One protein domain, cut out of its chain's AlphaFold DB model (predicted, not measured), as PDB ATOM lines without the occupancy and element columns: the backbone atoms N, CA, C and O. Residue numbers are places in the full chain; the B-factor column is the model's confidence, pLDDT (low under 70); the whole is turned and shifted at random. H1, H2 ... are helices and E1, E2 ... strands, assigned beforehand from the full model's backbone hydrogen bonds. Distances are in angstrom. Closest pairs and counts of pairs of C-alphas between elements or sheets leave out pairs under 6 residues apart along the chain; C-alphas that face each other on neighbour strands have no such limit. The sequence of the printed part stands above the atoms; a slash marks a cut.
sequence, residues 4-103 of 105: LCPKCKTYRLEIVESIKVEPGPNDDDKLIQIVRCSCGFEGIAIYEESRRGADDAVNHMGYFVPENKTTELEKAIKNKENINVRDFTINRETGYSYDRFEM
ATOM      1  N   LEU A   4      27.408 -25.561  41.639       90.69
ATOM      2  CA  LEU A   4      27.093 -26.055  42.972       90.69
ATOM      3  C   LEU A   4      28.354 -26.618  43.645       90.69
ATOM      4  O   LEU A   4      28.965 -27.582  43.190       90.69
ATOM      5  N   CYS A   5      28.753 -26.040  44.779       90.75
ATOM      6  CA  CYS A   5      29.860 -26.592  45.552       90.75
ATOM      7  C   CYS A   5      29.416 -27.871  46.280       90.75
ATOM      8  O   CYS A   5      28.484 -27.813  47.092       90.75
ATOM      9  N   PRO A   6      30.120 -29.006  46.124       89.88
ATOM     10  CA  PRO A   6      29.727 -30.248  46.781       89.88
ATOM     11  C   PRO A   6      29.861 -30.196  48.310       89.88
ATOM     12  O   PRO A   6      29.170 -30.956  48.992       89.88
ATOM     13  N   LYS A   7      30.706 -29.300  48.844       91.06
ATOM     14  CA  LYS A   7      30.981 -29.142  50.280       91.06
ATOM     15  C   LYS A   7      29.934 -28.284  50.996       91.06
ATOM     16  O   LYS A   7      29.373 -28.723  51.990       91.06
ATOM     17  N   CYS A   8      29.673 -27.067  50.510       93.06
ATOM     18  CA  CYS A   8      28.732 -26.134  51.153       93.06
ATOM     19  C   CYS A   8      27.346 -26.084  50.495       93.06
ATOM     20  O   CYS A   8      26.500 -25.311  50.941       93.06
ATOM     21  N   LYS A   9      27.117 -26.869  49.431       91.88
ATOM     22  CA  LYS A   9      25.835 -26.976  48.712       91.88
ATOM     23  C   LYS A   9      25.268 -25.620  48.271       91.88
ATOM     24  O   LYS A   9      24.067 -25.393  48.304       91.88
ATOM     25  N   THR A  10      26.152 -24.701  47.885       91.19
ATOM     26  CA  THR A  10      25.798 -23.360  47.396       91.19
ATOM     27  C   THR A  10      26.458 -23.110  46.041       91.19
ATOM     28  O   THR A  10      27.583 -23.564  45.820       91.19
ATOM     29  N   TYR A  11      25.794 -22.352  45.165       90.75
ATOM     30  CA  TYR A  11      26.294 -21.915  43.854       90.75
ATOM     31  C   TYR A  11      27.406 -20.867  43.977       90.75
ATOM     32  O   TYR A  11      27.195 -19.668  43.805       90.75
ATOM     33  N   ARG A  12      28.592 -21.319  44.385       92.06
ATOM     34  CA  ARG A  12      29.785 -20.485  44.625       92.06
ATOM     35  C   ARG A  12      31.074 -21.177  44.194       92.06
ATOM     36  O   ARG A  12      32.148 -20.765  44.624       92.06
ATOM     37  N   LEU A  13      30.979 -22.287  43.467       91.81
ATOM     38  CA  LEU A  13      32.137 -22.967  42.907       91.81
ATOM     39  C   LEU A  13      32.467 -22.322  41.561       91.81
ATOM     40  O   LEU A  13      31.609 -22.241  40.691       91.81
ATOM     41  N   GLU A  14      33.688 -21.846  41.389       94.00
ATOM     42  CA  GLU A  14      34.101 -21.107  40.198       94.00
ATOM     43  C   GLU A  14      35.323 -21.762  39.573       94.00
ATOM     44  O   GLU A  14      36.190 -22.279  40.279       94.00
ATOM     45  N   ILE A  15      35.393 -21.729  38.245       93.50
ATOM     46  CA  ILE A  15      36.594 -22.109  37.507       93.50
ATOM     47  C   ILE A  15      37.569 -20.936  37.600       93.50
ATOM     48  O   ILE A  15      37.265 -19.849  37.113       93.50
ATOM     49  N   VAL A  16      38.719 -21.154  38.233       93.81
ATOM     50  CA  VAL A  16      39.734 -20.106  38.431       93.81
ATOM     51  C   VAL A  16      40.821 -20.135  37.365       93.81
ATOM     52  O   VAL A  16      41.321 -19.088  36.980       93.81
ATOM     53  N   GLU A  17      41.162 -21.322  36.870       92.56
ATOM     54  CA  GLU A  17      42.189 -21.534  35.850       92.56
ATOM     55  C   GLU A  17      41.767 -22.682  34.940       92.56
ATOM     56  O   GLU A  17      41.030 -23.581  35.357       92.56
ATOM     57  N   SER A  18      42.243 -22.676  33.697       92.50
ATOM     58  CA  SER A  18      41.948 -23.748  32.747       92.50
ATOM     59  C   SER A  18      43.065 -23.942  31.736       92.50
ATOM     60  O   SER A  18      43.733 -22.986  31.344       92.50
ATOM     61  N   ILE A  19      43.234 -25.178  31.280       91.75
ATOM     62  CA  ILE A  19      44.169 -25.525  30.216       91.75
ATOM     63  C   ILE A  19      43.561 -26.556  29.286       91.75
ATOM     64  O   ILE A  19      42.927 -27.523  29.712       91.75
ATOM     65  N   LYS A  20      43.778 -26.332  27.992       90.38
ATOM     66  CA  LYS A  20      43.452 -27.300  26.960       90.38
ATOM     67  C   LYS A  20      44.510 -28.395  26.958       90.38
ATOM     68  O   LYS A  20      45.704 -28.099  26.949       90.38
ATOM     69  N   VAL A  21      44.056 -29.637  26.955       88.62
ATOM     70  CA  VAL A  21      44.917 -30.817  26.861       88.62
ATOM     71  C   VAL A  21      44.648 -31.542  25.555       88.62
ATOM     72  O   VAL A  21      43.675 -31.239  24.859       88.62
ATOM     73  N   GLU A  22      45.524 -32.482  25.203       83.56
ATOM     74  CA  GLU A  22      45.282 -33.319  24.034       83.56
ATOM     75  C   GLU A  22      43.946 -34.061  24.199       83.56
ATOM     76  O   GLU A  22      43.714 -34.707  25.233       83.56
ATOM     77  N   PRO A  23      43.035 -33.938  23.218       78.06
ATOM     78  CA  PRO A  23      41.759 -34.618  23.282       78.06
ATOM     79  C   PRO A  23      41.952 -36.135  23.199       78.06
ATOM     80  O   PRO A  23      42.925 -36.647  22.637       78.06
ATOM     81  N   GLY A  24      41.017 -36.872  23.797       72.19
ATOM     82  CA  GLY A  24      41.001 -38.323  23.694       72.19
ATOM     83  C   GLY A  24      40.580 -38.783  22.293       72.19
ATOM     84  O   GLY A  24      40.108 -37.991  21.486       72.19
ATOM     85  N   PRO A  25      40.650 -40.090  22.003       72.19
ATOM     86  CA  PRO A  25      40.223 -40.640  20.715       72.19
ATOM     87  C   PRO A  25      38.728 -40.448  20.403       72.19
ATOM     88  O   PRO A  25      38.325 -40.743  19.279       72.19
ATOM     89  N   ASN A  26      37.916 -39.988  21.362       72.75
ATOM     90  CA  ASN A  26      36.468 -39.784  21.234       72.75
ATOM     91  C   ASN A  26      36.022 -38.332  21.466       72.75
ATOM     92  O   ASN A  26      34.847 -38.035  21.261       72.75
ATOM     93  N   ASP A  27      36.935 -37.452  21.865       75.69
ATOM     94  CA  ASP A  27      36.628 -36.069  22.221       75.69
ATOM     95  C   ASP A  27      37.242 -35.161  21.159       75.69
ATOM     96  O   ASP A  27      38.309 -35.468  20.631       75.69
ATOM     97  N   ASP A  28      36.585 -34.057  20.837       77.94
ATOM     98  CA  ASP A  28      37.148 -33.036  19.952       77.94
ATOM     99  C   ASP A  28      37.860 -31.960  20.777       77.94
ATOM    100  O   ASP A  28      38.929 -31.477  20.397       77.94
ATOM    101  N   ASP A  29      37.313 -31.654  21.956       85.56
ATOM    102  CA  ASP A  29      37.895 -30.723  22.908       85.56
ATOM    103  C   ASP A  29      37.937 -31.313  24.319       85.56
ATOM    104  O   ASP A  29      36.990 -31.933  24.803       85.56
ATOM    105  N   LYS A  30      39.067 -31.092  24.999       90.19
ATOM    106  CA  LYS A  30      39.262 -31.478  26.396       90.19
ATOM    107  C   LYS A  30      39.987 -30.387  27.164       90.19
ATOM    108  O   LYS A  30      41.051 -29.920  26.747       90.19
ATOM    109  N   LEU A  31      39.422 -29.989  28.299       91.50
ATOM    110  CA  LEU A  31      40.016 -29.016  29.206       91.50
ATOM    111  C   LEU A  31      40.096 -29.571  30.622       91.50
ATOM    112  O   LEU A  31      39.173 -30.222  31.109       91.50
ATOM    113  N   ILE A  32      41.191 -29.241  31.296       92.50
ATOM    114  CA  ILE A  32      41.336 -29.402  32.739       92.50
ATOM    115  C   ILE A  32      41.196 -28.024  33.371       92.50
ATOM    116  O   ILE A  32      41.792 -27.053  32.907       92.50
ATOM    117  N   GLN A  33      40.396 -27.938  34.422       93.56
ATOM    118  CA  GLN A  33      40.012 -26.701  35.080       93.56
ATOM    119  C   GLN A  33      40.275 -26.812  36.576       93.56
ATOM    120  O   GLN A  33      39.932 -27.816  37.191       93.56
ATOM    121  N   ILE A  34      40.851 -25.778  37.180       94.06
ATOM    122  CA  ILE A  34      40.912 -25.668  38.639       94.06
ATOM    123  C   ILE A  34      39.616 -25.017  39.090       94.06
ATOM    124  O   ILE A  34      39.245 -23.957  38.580       94.06
ATOM    125  N   VAL A  35      38.939 -25.637  40.054       93.81
ATOM    126  CA  VAL A  35      37.715 -25.097  40.642       93.81
ATOM    127  C   VAL A  35      37.938 -24.744  42.102       93.81
ATOM    128  O   VAL A  35      38.481 -25.539  42.869       93.81
ATOM    129  N   ARG A  36      37.509 -23.547  42.503       94.31
ATOM    130  CA  ARG A  36      37.596 -23.064  43.885       94.31
ATOM    131  C   ARG A  36      36.255 -22.517  44.339       94.31
ATOM    132  O   ARG A  36      35.510 -21.922  43.570       94.31
ATOM    133  N   CYS A  37      35.939 -22.729  45.608       93.06
ATOM    134  CA  CYS A  37      34.762 -22.170  46.250       93.06
ATOM    135  C   CYS A  37      35.171 -21.264  47.404       93.06
ATOM    136  O   CYS A  37      36.088 -21.578  48.162       93.06
ATOM    137  N   SER A  38      34.398 -20.201  47.631       90.50
ATOM    138  CA  SER A  38      34.602 -19.285  48.758       90.50
ATOM    139  C   SER A  38      34.540 -19.961  50.140       90.50
ATOM    140  O   SER A  38      34.934 -19.357  51.129       90.50
ATOM    141  N   CYS A  39      34.020 -21.194  50.241       91.81
ATOM    142  CA  CYS A  39      34.036 -21.986  51.479       91.81
ATOM    143  C   CYS A  39      35.379 -22.703  51.745       91.81
ATOM    144  O   CYS A  39      35.466 -23.525  52.662       91.81
ATOM    145  N   GLY A  40      36.403 -22.436  50.927       90.38
ATOM    146  CA  GLY A  40      37.715 -23.080  50.993       90.38
ATOM    147  C   GLY A  40      37.738 -24.483  50.386       90.38
ATOM    148  O   GLY A  40      38.609 -25.277  50.719       90.38
ATOM    149  N   PHE A  41      36.744 -24.838  49.569       91.81
ATOM    150  CA  PHE A  41      36.811 -26.055  48.765       91.81
ATOM    151  C   PHE A  41      37.610 -25.782  47.492       91.81
ATOM    152  O   PHE A  41      37.396 -24.760  46.843       91.81
ATOM    153  N   GLU A  42      38.477 -26.717  47.132       92.62
ATOM    154  CA  GLU A  42      39.283 -26.680  45.921       92.62
ATOM    155  C   GLU A  42      39.320 -28.076  45.302       92.62
ATOM    156  O   GLU A  42      39.313 -29.082  46.013       92.62
ATOM    157  N   GLY A  43      39.306 -28.130  43.976       92.88
ATOM    158  CA  GLY A  43      39.330 -29.370  43.220       92.88
ATOM    159  C   GLY A  43      39.665 -29.129  41.755       92.88
ATOM    160  O   GLY A  43      40.047 -28.026  41.354       92.88
ATOM    161  N   ILE A  44      39.504 -30.171  40.947       94.25
ATOM    162  CA  ILE A  44      39.732 -30.112  39.502       94.25
ATOM    163  C   ILE A  44      38.454 -30.533  38.790       94.25
ATOM    164  O   ILE A  44      37.780 -31.451  39.240       94.25
ATOM    165  N   ALA A  45      38.132 -29.883  37.680       93.75
ATOM    166  CA  ALA A  45      37.071 -30.286  36.773       93.75
ATOM    167  C   ALA A  45      37.646 -30.620  35.394       93.75
ATOM    168  O   ALA A  45      38.605 -30.000  34.938       93.75
ATOM    169  N   ILE A  46      37.059 -31.616  34.742       92.06
ATOM    170  CA  ILE A  46      37.374 -32.018  33.377       92.06
ATOM    171  C   ILE A  46      36.160 -31.695  32.523       92.06
ATOM    172  O   ILE A  46      35.060 -32.170  32.807       92.06
ATOM    173  N   TYR A  47      36.376 -30.871  31.508       90.81
ATOM    174  CA  TYR A  47      35.396 -30.585  30.473       90.81
ATOM    175  C   TYR A  47      35.786 -31.357  29.218       90.81
ATOM    176  O   TYR A  47      36.919 -31.239  28.748       90.81
ATOM    177  N   GLU A  48      34.858 -32.142  28.690       89.69
ATOM    178  CA  GLU A  48      35.019 -32.922  27.469       89.69
ATOM    179  C   GLU A  48      33.851 -32.599  26.548       89.69
ATOM    180  O   GLU A  48      32.692 -32.618  26.967       89.69
ATOM    181  N   GLU A  49      34.159 -32.303  25.295       87.06
ATOM    182  CA  GLU A  49      33.165 -32.043  24.268       87.06
ATOM    183  C   GLU A  49      33.465 -32.913  23.051       87.06
ATOM    184  O   GLU A  49      34.588 -32.941  22.541       87.06
ATOM    185  N   SER A  50      32.445 -33.638  22.602       83.56
ATOM    186  CA  SER A  50      32.471 -34.474  21.407       83.56
ATOM    187  C   SER A  50      31.429 -33.947  20.432       83.56
ATOM    188  O   SER A  50      30.250 -33.866  20.769       83.56
ATOM    189  N   ARG A  51      31.874 -33.585  19.231       80.06
ATOM    190  CA  ARG A  51      31.062 -33.081  18.119       80.06
ATOM    191  C   ARG A  51      31.095 -34.086  16.974       80.06
ATOM    192  O   ARG A  51      31.541 -33.799  15.859       80.06
ATOM    193  N   ARG A  52      30.663 -35.319  17.246       73.44
ATOM    194  CA  ARG A  52      30.615 -36.391  16.243       73.44
ATOM    195  C   ARG A  52      29.217 -36.533  15.653       73.44
ATOM    196  O   ARG A  52      28.475 -37.456  15.971       73.44
ATOM    197  N   GLY A  53      28.901 -35.671  14.693       67.56
ATOM    198  CA  GLY A  53      27.690 -35.805  13.883       67.56
ATOM    199  C   GLY A  53      26.420 -35.394  14.630       67.56
ATOM    200  O   GLY A  53      26.327 -34.261  15.071       67.56
ATOM    201  N   ALA A  54      25.409 -36.267  14.689       63.50
ATOM    202  CA  ALA A  54      24.082 -35.928  15.221       63.50
ATOM    203  C   ALA A  54      23.981 -35.933  16.761       63.50
ATOM    204  O   ALA A  54      22.962 -35.490  17.284       63.50
ATOM    205  N   ASP A  55      25.010 -36.417  17.461       64.06
ATOM    206  CA  ASP A  55      25.063 -36.502  18.921       64.06
ATOM    207  C   ASP A  55      26.231 -35.653  19.441       64.06
ATOM    208  O   ASP A  55      27.345 -36.143  19.640       64.06
ATOM    209  N   ASP A  56      25.967 -34.362  19.645       75.00
ATOM    210  CA  ASP A  56      26.860 -33.497  20.411       75.00
ATOM    211  C   ASP A  56      26.750 -33.875  21.894       75.00
ATOM    212  O   ASP A  56      25.667 -33.832  22.487       75.00
ATOM    213  N   ALA A  57      27.875 -34.247  22.504       82.44
ATOM    214  CA  ALA A  57      27.940 -34.629  23.909       82.44
ATOM    215  C   ALA A  57      28.914 -33.724  24.664       82.44
ATOM    216  O   ALA A  57      30.075 -33.577  24.280       82.44
ATOM    217  N   VAL A  58      28.439 -33.153  25.771       85.94
ATOM    218  CA  VAL A  58      29.250 -32.380  26.713       85.94
ATOM    219  C   VAL A  58      29.263 -33.111  28.045       85.94
ATOM    220  O   VAL A  58      28.210 -33.432  28.596       85.94
ATOM    221  N   ASN A  59      30.457 -33.356  28.572       86.62
ATOM    222  CA  ASN A  59      30.664 -33.934  29.889       86.62
ATOM    223  C   ASN A  59      31.478 -32.961  30.743       86.62
ATOM    224  O   ASN A  59      32.564 -32.533  30.348       86.62
ATOM    225  N   HIS A  60      30.964 -32.615  31.924       90.12
ATOM    226  CA  HIS A  60      31.652 -31.737  32.866       90.12
ATOM    227  C   HIS A  60      31.677 -32.372  34.254       90.12
ATOM    228  O   HIS A  60      30.680 -32.387  34.975       90.12
ATOM    229  N   MET A  61      32.830 -32.933  34.615       91.50
ATOM    230  CA  MET A  61      32.987 -33.758  35.813       91.50
ATOM    231  C   MET A  61      34.051 -33.184  36.744       91.50
ATOM    232  O   MET A  61      35.179 -32.933  36.324       91.50
ATOM    233  N   GLY A  62      33.711 -33.027  38.018       92.62
ATOM    234  CA  GLY A  62      34.610 -32.611  39.087       92.62
ATOM    235  C   GLY A  62      35.269 -33.788  39.810       92.62
ATOM    236  O   GLY A  62      34.711 -34.882  39.879       92.62
ATOM    237  N   TYR A  63      36.450 -33.558  40.379       93.38
ATOM    238  CA  TYR A  63      37.232 -34.517  41.160       93.38
ATOM    239  C   TYR A  63      37.706 -33.897  42.478       93.38
ATOM    240  O   TYR A  63      38.247 -32.784  42.507       93.38
ATOM    241  N   PHE A  64      37.527 -34.639  43.573       92.00
ATOM    242  CA  PHE A  64      38.036 -34.298  44.901       92.00
ATOM    243  C   PHE A  64      39.525 -34.627  44.984       92.00
ATOM    244  O   PHE A  64      39.917 -35.736  45.349       92.00
ATOM    245  N   VAL A  65      40.361 -33.657  44.628       89.88
ATOM    246  CA  VAL A  65      41.817 -33.813  44.659       89.88
ATOM    247  C   VAL A  65      42.423 -33.059  45.846       89.88
ATOM    248  O   VAL A  65      41.873 -32.042  46.273       89.88
ATOM    249  N   PRO A  66      43.555 -33.523  46.394       88.56
ATOM    250  CA  PRO A  66      44.258 -32.782  47.433       88.56
ATOM    251  C   PRO A  66      44.932 -31.510  46.885       88.56
ATOM    252  O   PRO A  66      45.255 -31.411  45.702       88.56
ATOM    253  N   GLU A  67      45.170 -30.531  47.759       87.75
ATOM    254  CA  GLU A  67      45.683 -29.188  47.413       87.75
ATOM    255  C   GLU A  67      47.047 -29.208  46.699       87.75
ATOM    256  O   GLU A  67      47.347 -28.374  45.843       87.75
ATOM    257  N   ASN A  68      47.890 -30.199  46.995       88.38
ATOM    258  CA  ASN A  68      49.153 -30.374  46.282       88.38
ATOM    259  C   ASN A  68      48.926 -30.634  44.783       88.38
ATOM    260  O   ASN A  68      49.699 -30.146  43.964       88.38
ATOM    261  N   LYS A  69      47.855 -31.350  44.414       89.81
ATOM    262  CA  LYS A  69      47.522 -31.649  43.018       89.81
ATOM    263  C   LYS A  69      46.991 -30.434  42.275       89.81
ATOM    264  O   LYS A  69      47.377 -30.222  41.129       89.81
ATOM    265  N   THR A  70      46.164 -29.612  42.914       90.44
ATOM    266  CA  THR A  70      45.721 -28.355  42.295       90.44
ATOM    267  C   THR A  70      46.877 -27.373  42.141       90.44
ATOM    268  O   THR A  70      47.009 -26.755  41.090       90.44
ATOM    269  N   THR A  71      47.787 -27.317  43.117       92.19
ATOM    270  CA  THR A  71      49.018 -26.516  43.030       92.19
ATOM    271  C   THR A  71      49.951 -27.000  41.913       92.19
ATOM    272  O   THR A  71      50.533 -26.183  41.197       92.19
ATOM    273  N   GLU A  72      50.124 -28.317  41.754       91.12
ATOM    274  CA  GLU A  72      50.874 -28.911  40.636       91.12
ATOM    275  C   GLU A  72      50.266 -28.508  39.291       91.12
ATOM    276  O   GLU A  72      50.993 -28.059  38.405       91.12
ATOM    277  N   LEU A  73      48.939 -28.600  39.162       91.00
ATOM    278  CA  LEU A  73      48.240 -28.199  37.946       91.00
ATOM    279  C   LEU A  73      48.430 -26.706  37.675       91.00
ATOM    280  O   LEU A  73      48.790 -26.331  36.568       91.00
ATOM    281  N   GLU A  74      48.258 -25.852  38.683       92.38
ATOM    282  CA  GLU A  74      48.412 -24.402  38.540       92.38
ATOM    283  C   GLU A  74      49.811 -24.031  38.018       92.38
ATOM    284  O   GLU A  74      49.959 -23.163  37.155       92.38
ATOM    285  N   LYS A  75      50.852 -24.725  38.496       92.12
ATOM    286  CA  LYS A  75      52.223 -24.567  37.989       92.12
ATOM    287  C   LYS A  75      52.360 -25.054  36.549       92.12
ATOM    288  O   LYS A  75      52.932 -24.334  35.734       92.12
ATOM    289  N   ALA A  76      51.817 -26.226  36.232       90.25
ATOM    290  CA  ALA A  76      51.871 -26.788  34.885       90.25
ATOM    291  C   ALA A  76      51.175 -25.872  33.857       90.25
ATOM    292  O   ALA A  76      51.711 -25.645  32.771       90.25
ATOM    293  N   ILE A  77      50.044 -25.259  34.232       89.62
ATOM    294  CA  ILE A  77      49.339 -24.252  33.423       89.62
ATOM    295  C   ILE A  77      50.239 -23.040  33.166       89.62
ATOM    296  O   ILE A  77      50.431 -22.642  32.015       89.62
ATOM    297  N   LYS A  78      50.844 -22.476  34.219       91.12
ATOM    298  CA  LYS A  78      51.740 -21.309  34.108       91.12
ATOM    299  C   LYS A  78      52.972 -21.597  33.247       91.12
ATOM    300  O   LYS A  78      53.401 -20.730  32.487       91.12
ATOM    301  N   ASN A  79      53.502 -22.815  33.328       91.06
ATOM    302  CA  ASN A  79      54.665 -23.257  32.561       91.06
ATOM    303  C   ASN A  79      54.324 -23.729  31.137       91.06
ATOM    304  O   ASN A  79      55.244 -23.997  30.365       91.06
ATOM    305  N   LYS A  80      53.034 -23.812  30.771       84.31
ATOM    306  CA  LYS A  80      52.553 -24.368  29.491       84.31
ATOM    307  C   LYS A  80      53.072 -25.787  29.235       84.31
ATOM    308  O   LYS A  80      53.457 -26.129  28.117       84.31
ATOM    309  N   GLU A  81      53.116 -26.592  30.288       85.56
ATOM    310  CA  GLU A  81      53.534 -27.989  30.198       85.56
ATOM    311  C   GLU A  81      52.478 -28.829  29.470       85.56
ATOM    312  O   GLU A  81      51.287 -28.507  29.473       85.56
ATOM    313  N   ASN A  82      52.914 -29.925  28.843       83.00
ATOM    314  CA  ASN A  82      51.981 -30.900  28.290       83.00
ATOM    315  C   ASN A  82      51.404 -31.733  29.443       83.00
ATOM    316  O   ASN A  82      52.144 -32.417  30.150       83.00
ATOM    317  N   ILE A  83      50.094 -31.631  29.654       87.12
ATOM    318  CA  ILE A  83      49.408 -32.167  30.828       87.12
ATOM    319  C   ILE A  83      48.545 -33.362  30.437       87.12
ATOM    320  O   ILE A  83      47.718 -33.281  29.530       87.12
ATOM    321  N   ASN A  84      48.668 -34.453  31.198       86.94
ATOM    322  CA  ASN A  84      47.778 -35.598  31.090       86.94
ATOM    323  C   ASN A  84      46.694 -35.559  32.177       86.94
ATOM    324  O   ASN A  84      46.984 -35.428  33.364       86.94
ATOM    325  N   VAL A  85      45.435 -35.769  31.790       85.19
ATOM    326  CA  VAL A  85      44.289 -35.826  32.718       85.19
ATOM    327  C   VAL A  85      44.489 -36.852  33.837       85.19
ATOM    328  O   VAL A  85      44.088 -36.620  34.979       85.19
ATOM    329  N   ARG A  86      45.128 -37.989  33.542       86.44
ATOM    330  CA  ARG A  86      45.351 -39.063  34.521       86.44
ATOM    331  C   ARG A  86      46.250 -38.639  35.678       86.44
ATOM    332  O   ARG A  86      46.044 -39.128  36.783       86.44
ATOM    333  N   ASP A  87      47.173 -37.701  35.466       87.12
ATOM    334  CA  ASP A  87      48.073 -37.214  36.525       87.12
ATOM    335  C   ASP A  87      47.346 -36.476  37.656       87.12
ATOM    336  O   ASP A  87      47.874 -36.363  38.772       87.12
ATOM    337  N   PHE A  88      46.134 -36.006  37.358       87.38
ATOM    338  CA  PHE A  88      45.297 -35.200  38.238       87.38
ATOM    339  C   PHE A  88      43.998 -35.898  38.644       87.38
ATOM    340  O   PHE A  88      43.358 -35.478  39.598       87.38
ATOM    341  N   THR A  89      43.615 -36.977  37.961       87.12
ATOM    342  CA  THR A  89      42.379 -37.727  38.246       87.12
ATOM    343  C   THR A  89      42.630 -39.078  38.903       87.12
ATOM    344  O   THR A  89      41.689 -39.652  39.447       87.12
ATOM    345  N   ILE A  90      43.873 -39.573  38.911       87.19
ATOM    346  CA  ILE A  90      44.261 -40.846  39.528       87.19
ATOM    347  C   ILE A  90      45.180 -40.593  40.724       87.19
ATOM    348  O   ILE A  90      46.188 -39.890  40.626       87.19
ATOM    349  N   ASN A  91      44.859 -41.216  41.855       85.56
ATOM    350  CA  ASN A  91      45.729 -41.256  43.016       85.56
ATOM    351  C   ASN A  91      46.917 -42.189  42.731       85.56
ATOM    352  O   ASN A  91      46.738 -43.371  42.447       85.56
ATOM    353  N   ARG A  92      48.144 -41.667  42.826       83.94
ATOM    354  CA  ARG A  92      49.371 -42.429  42.536       83.94
ATOM    355  C   ARG A  92      49.699 -43.504  43.574       83.94
ATOM    356  O   ARG A  92      50.375 -44.464  43.231       83.94
ATOM    357  N   GLU A  93      49.241 -43.351  44.813       84.69
ATOM    358  CA  GLU A  93      49.483 -44.325  45.884       84.69
ATOM    359  C   GLU A  93      48.600 -45.558  45.719       84.69
ATOM    360  O   GLU A  93      49.041 -46.683  45.941       84.69
ATOM    361  N   THR A  94      47.346 -45.346  45.316       86.94
ATOM    362  CA  THR A  94      46.347 -46.416  45.243       86.94
ATOM    363  C   THR A  94      46.089 -46.899  43.816       86.94
ATOM    364  O   THR A  94      45.575 -47.998  43.630       86.94
ATOM    365  N   GLY A  95      46.431 -46.099  42.804       87.25
ATOM    366  CA  GLY A  95      46.143 -46.356  41.391       87.25
ATOM    367  C   GLY A  95      44.680 -46.126  40.991       87.25
ATOM    368  O   GLY A  95      44.337 -46.311  39.823       87.25
ATOM    369  N   TYR A  96      43.817 -45.715  41.925       86.81
ATOM    370  CA  TYR A  96      42.389 -45.495  41.684       86.81
ATOM    371  C   TYR A  96      42.071 -44.030  41.396       86.81
ATOM    372  O   TYR A  96      42.802 -43.129  41.810       86.81
ATOM    373  N   SER A  97      40.961 -43.777  40.693       87.94
ATOM    374  CA  SER A  97      40.507 -42.406  40.463       87.94
ATOM    375  C   SER A  97      40.079 -41.736  41.764       87.94
ATOM    376  O   SER A  97      39.475 -42.390  42.612       87.94
ATOM    377  N   TYR A  98      40.329 -40.433  41.878       89.75
ATOM    378  CA  TYR A  98      39.739 -39.616  42.934       89.75
ATOM    379  C   TYR A  98      38.207 -39.656  42.868       89.75
ATOM    380  O   TYR A  98      37.623 -39.888  41.800       89.75
ATOM    381  N   ASP A  99      37.573 -39.409  44.015       90.38
ATOM    382  CA  ASP A  99      36.122 -39.296  44.102       90.38
ATOM    383  C   ASP A  99      35.633 -38.192  43.163       90.38
ATOM    384  O   ASP A  99      36.277 -37.147  43.015       90.38
ATOM    385  N   ARG A 100      34.490 -38.430  42.520       91.62
ATOM    386  CA  ARG A 100      33.937 -37.542  41.492       91.62
ATOM    387  C   ARG A 100      32.704 -36.813  42.004       91.62
ATOM    388  O   ARG A 100      32.004 -37.319  42.879       91.62
ATOM    389  N   PHE A 101      32.423 -35.648  41.438       89.19
ATOM    390  CA  PHE A 101      31.176 -34.919  41.645       89.19
ATOM    391  C   PHE A 101      30.720 -34.272  40.343       89.19
ATOM    392  O   PHE A 101      31.540 -33.851  39.530       89.19
ATOM    393  N   GLU A 102      29.412 -34.176  40.149       86.50
ATOM    394  CA  GLU A 102      28.858 -33.509  38.975       86.50
ATOM    395  C   GLU A 102      28.982 -31.990  39.106       86.50
ATOM    396  O   GLU A 102      28.786 -31.413  40.181       86.50
ATOM    397  N   MET A 103      29.334 -31.340  37.998       83.75
ATOM    398  CA  MET A 103      29.374 -29.885  37.896       83.75
ATOM    399  C   MET A 103      27.973 -29.376  37.536       83.75
ATOM    400  O   MET A 103      27.691 -29.072  36.380       83.75
TER     401      MET A 103
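Overview. This is residues 4 to 103 of the 105 residues of an uncharacterized protein of Candidatus Peregrinibacteria bacterium GW2011_GWF2_38_29 (UniProt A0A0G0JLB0). A strongly twisted, curled sheet of five antiparallel strands has the long helix H1 packed slantwise over one face, over E1, E2 and E3. The long E3 and E4 hairpin reaches out to one end of the domain, and the four-residue H2 sits beside H1. The printed part has 100 residues, with named elements in the order E1, E2, E3, E4, H1, H2, E5; the sheet's order is E1, E2, E3, E4, E5, and the class is mixed, helices and strands. The whole is compact, with a radius of gyration of the C-alphas of 13.7 A and spans of 40 by 29 by 28 A.

Along the chain. Begin with E3, residues 41 to 52, the longest strand: find C-alpha 41 at (36.811, -26.055, 48.765), from where it runs 34.7 A. Beside it in the sheet are E2, residues 29 to 37, 25.1 A, and E4, residues 55 to 63, 25.4 A. The edge strands are E1, residues 11 to 20, 24.7 A, which begins at (26.294, -21.915, 43.854) and bends by 57 degrees at residue 17, and E5, residues 100 to 102, 7.0 A, which ends at (28.858, -33.509, 38.975). H1 takes residues 67 to 79, 18.3 A, and H2 residues 86 to 89, 4.9 A.

Arrangement. E1 to E4 form a meander, each strand the antiparallel neighbour of the one before, and each step is a hairpin. Look for N 16 and O 34, 2.9 A, between E1 and E2; N 33 and O 45, 2.8 A, between E2 and E3; and N 46 and O 61, 2.8 A, between E3 and E4. E5 is antiparallel to E4, with N 62 and O 101 at 2.8 A; these four pairs are within hydrogen-bond range. Across the sheet, E1 and E4 are apart. H1 is on the sheet, making two layers, a helix on one face of a sheet, at a height over the sheet of 9.2 A. It lies over E1 and E3, and only just over E2, with 3 of its C-alphas; on the local plane it stands at 39 degrees to E1, slantwise to the strands. Its closest C-alphas to E1 are those of Ile 77 and Ile 19, 6.2 A. H2 only grazes the sheet, with residues 88 to 89. H1, with residues 69 to 73 alone, and H2 only just touch, with 3 pairs of C-alphas within 8 A, the closest Lys 69 and Phe 88 at 6.4 A. In H1 every O i to N i+4 pair is within hydrogen-bond range; H2 is too short for such a pair.

Size, cuts and confidence. The two C-alphas farthest apart are those of Ala 54 and Glu 93, 40.7 A. The printed part has no cut, and no link is long. The mean pLDDT of the printed part is 87.7; residues 53 to 55, of which 55 belongs to E4, are under 70.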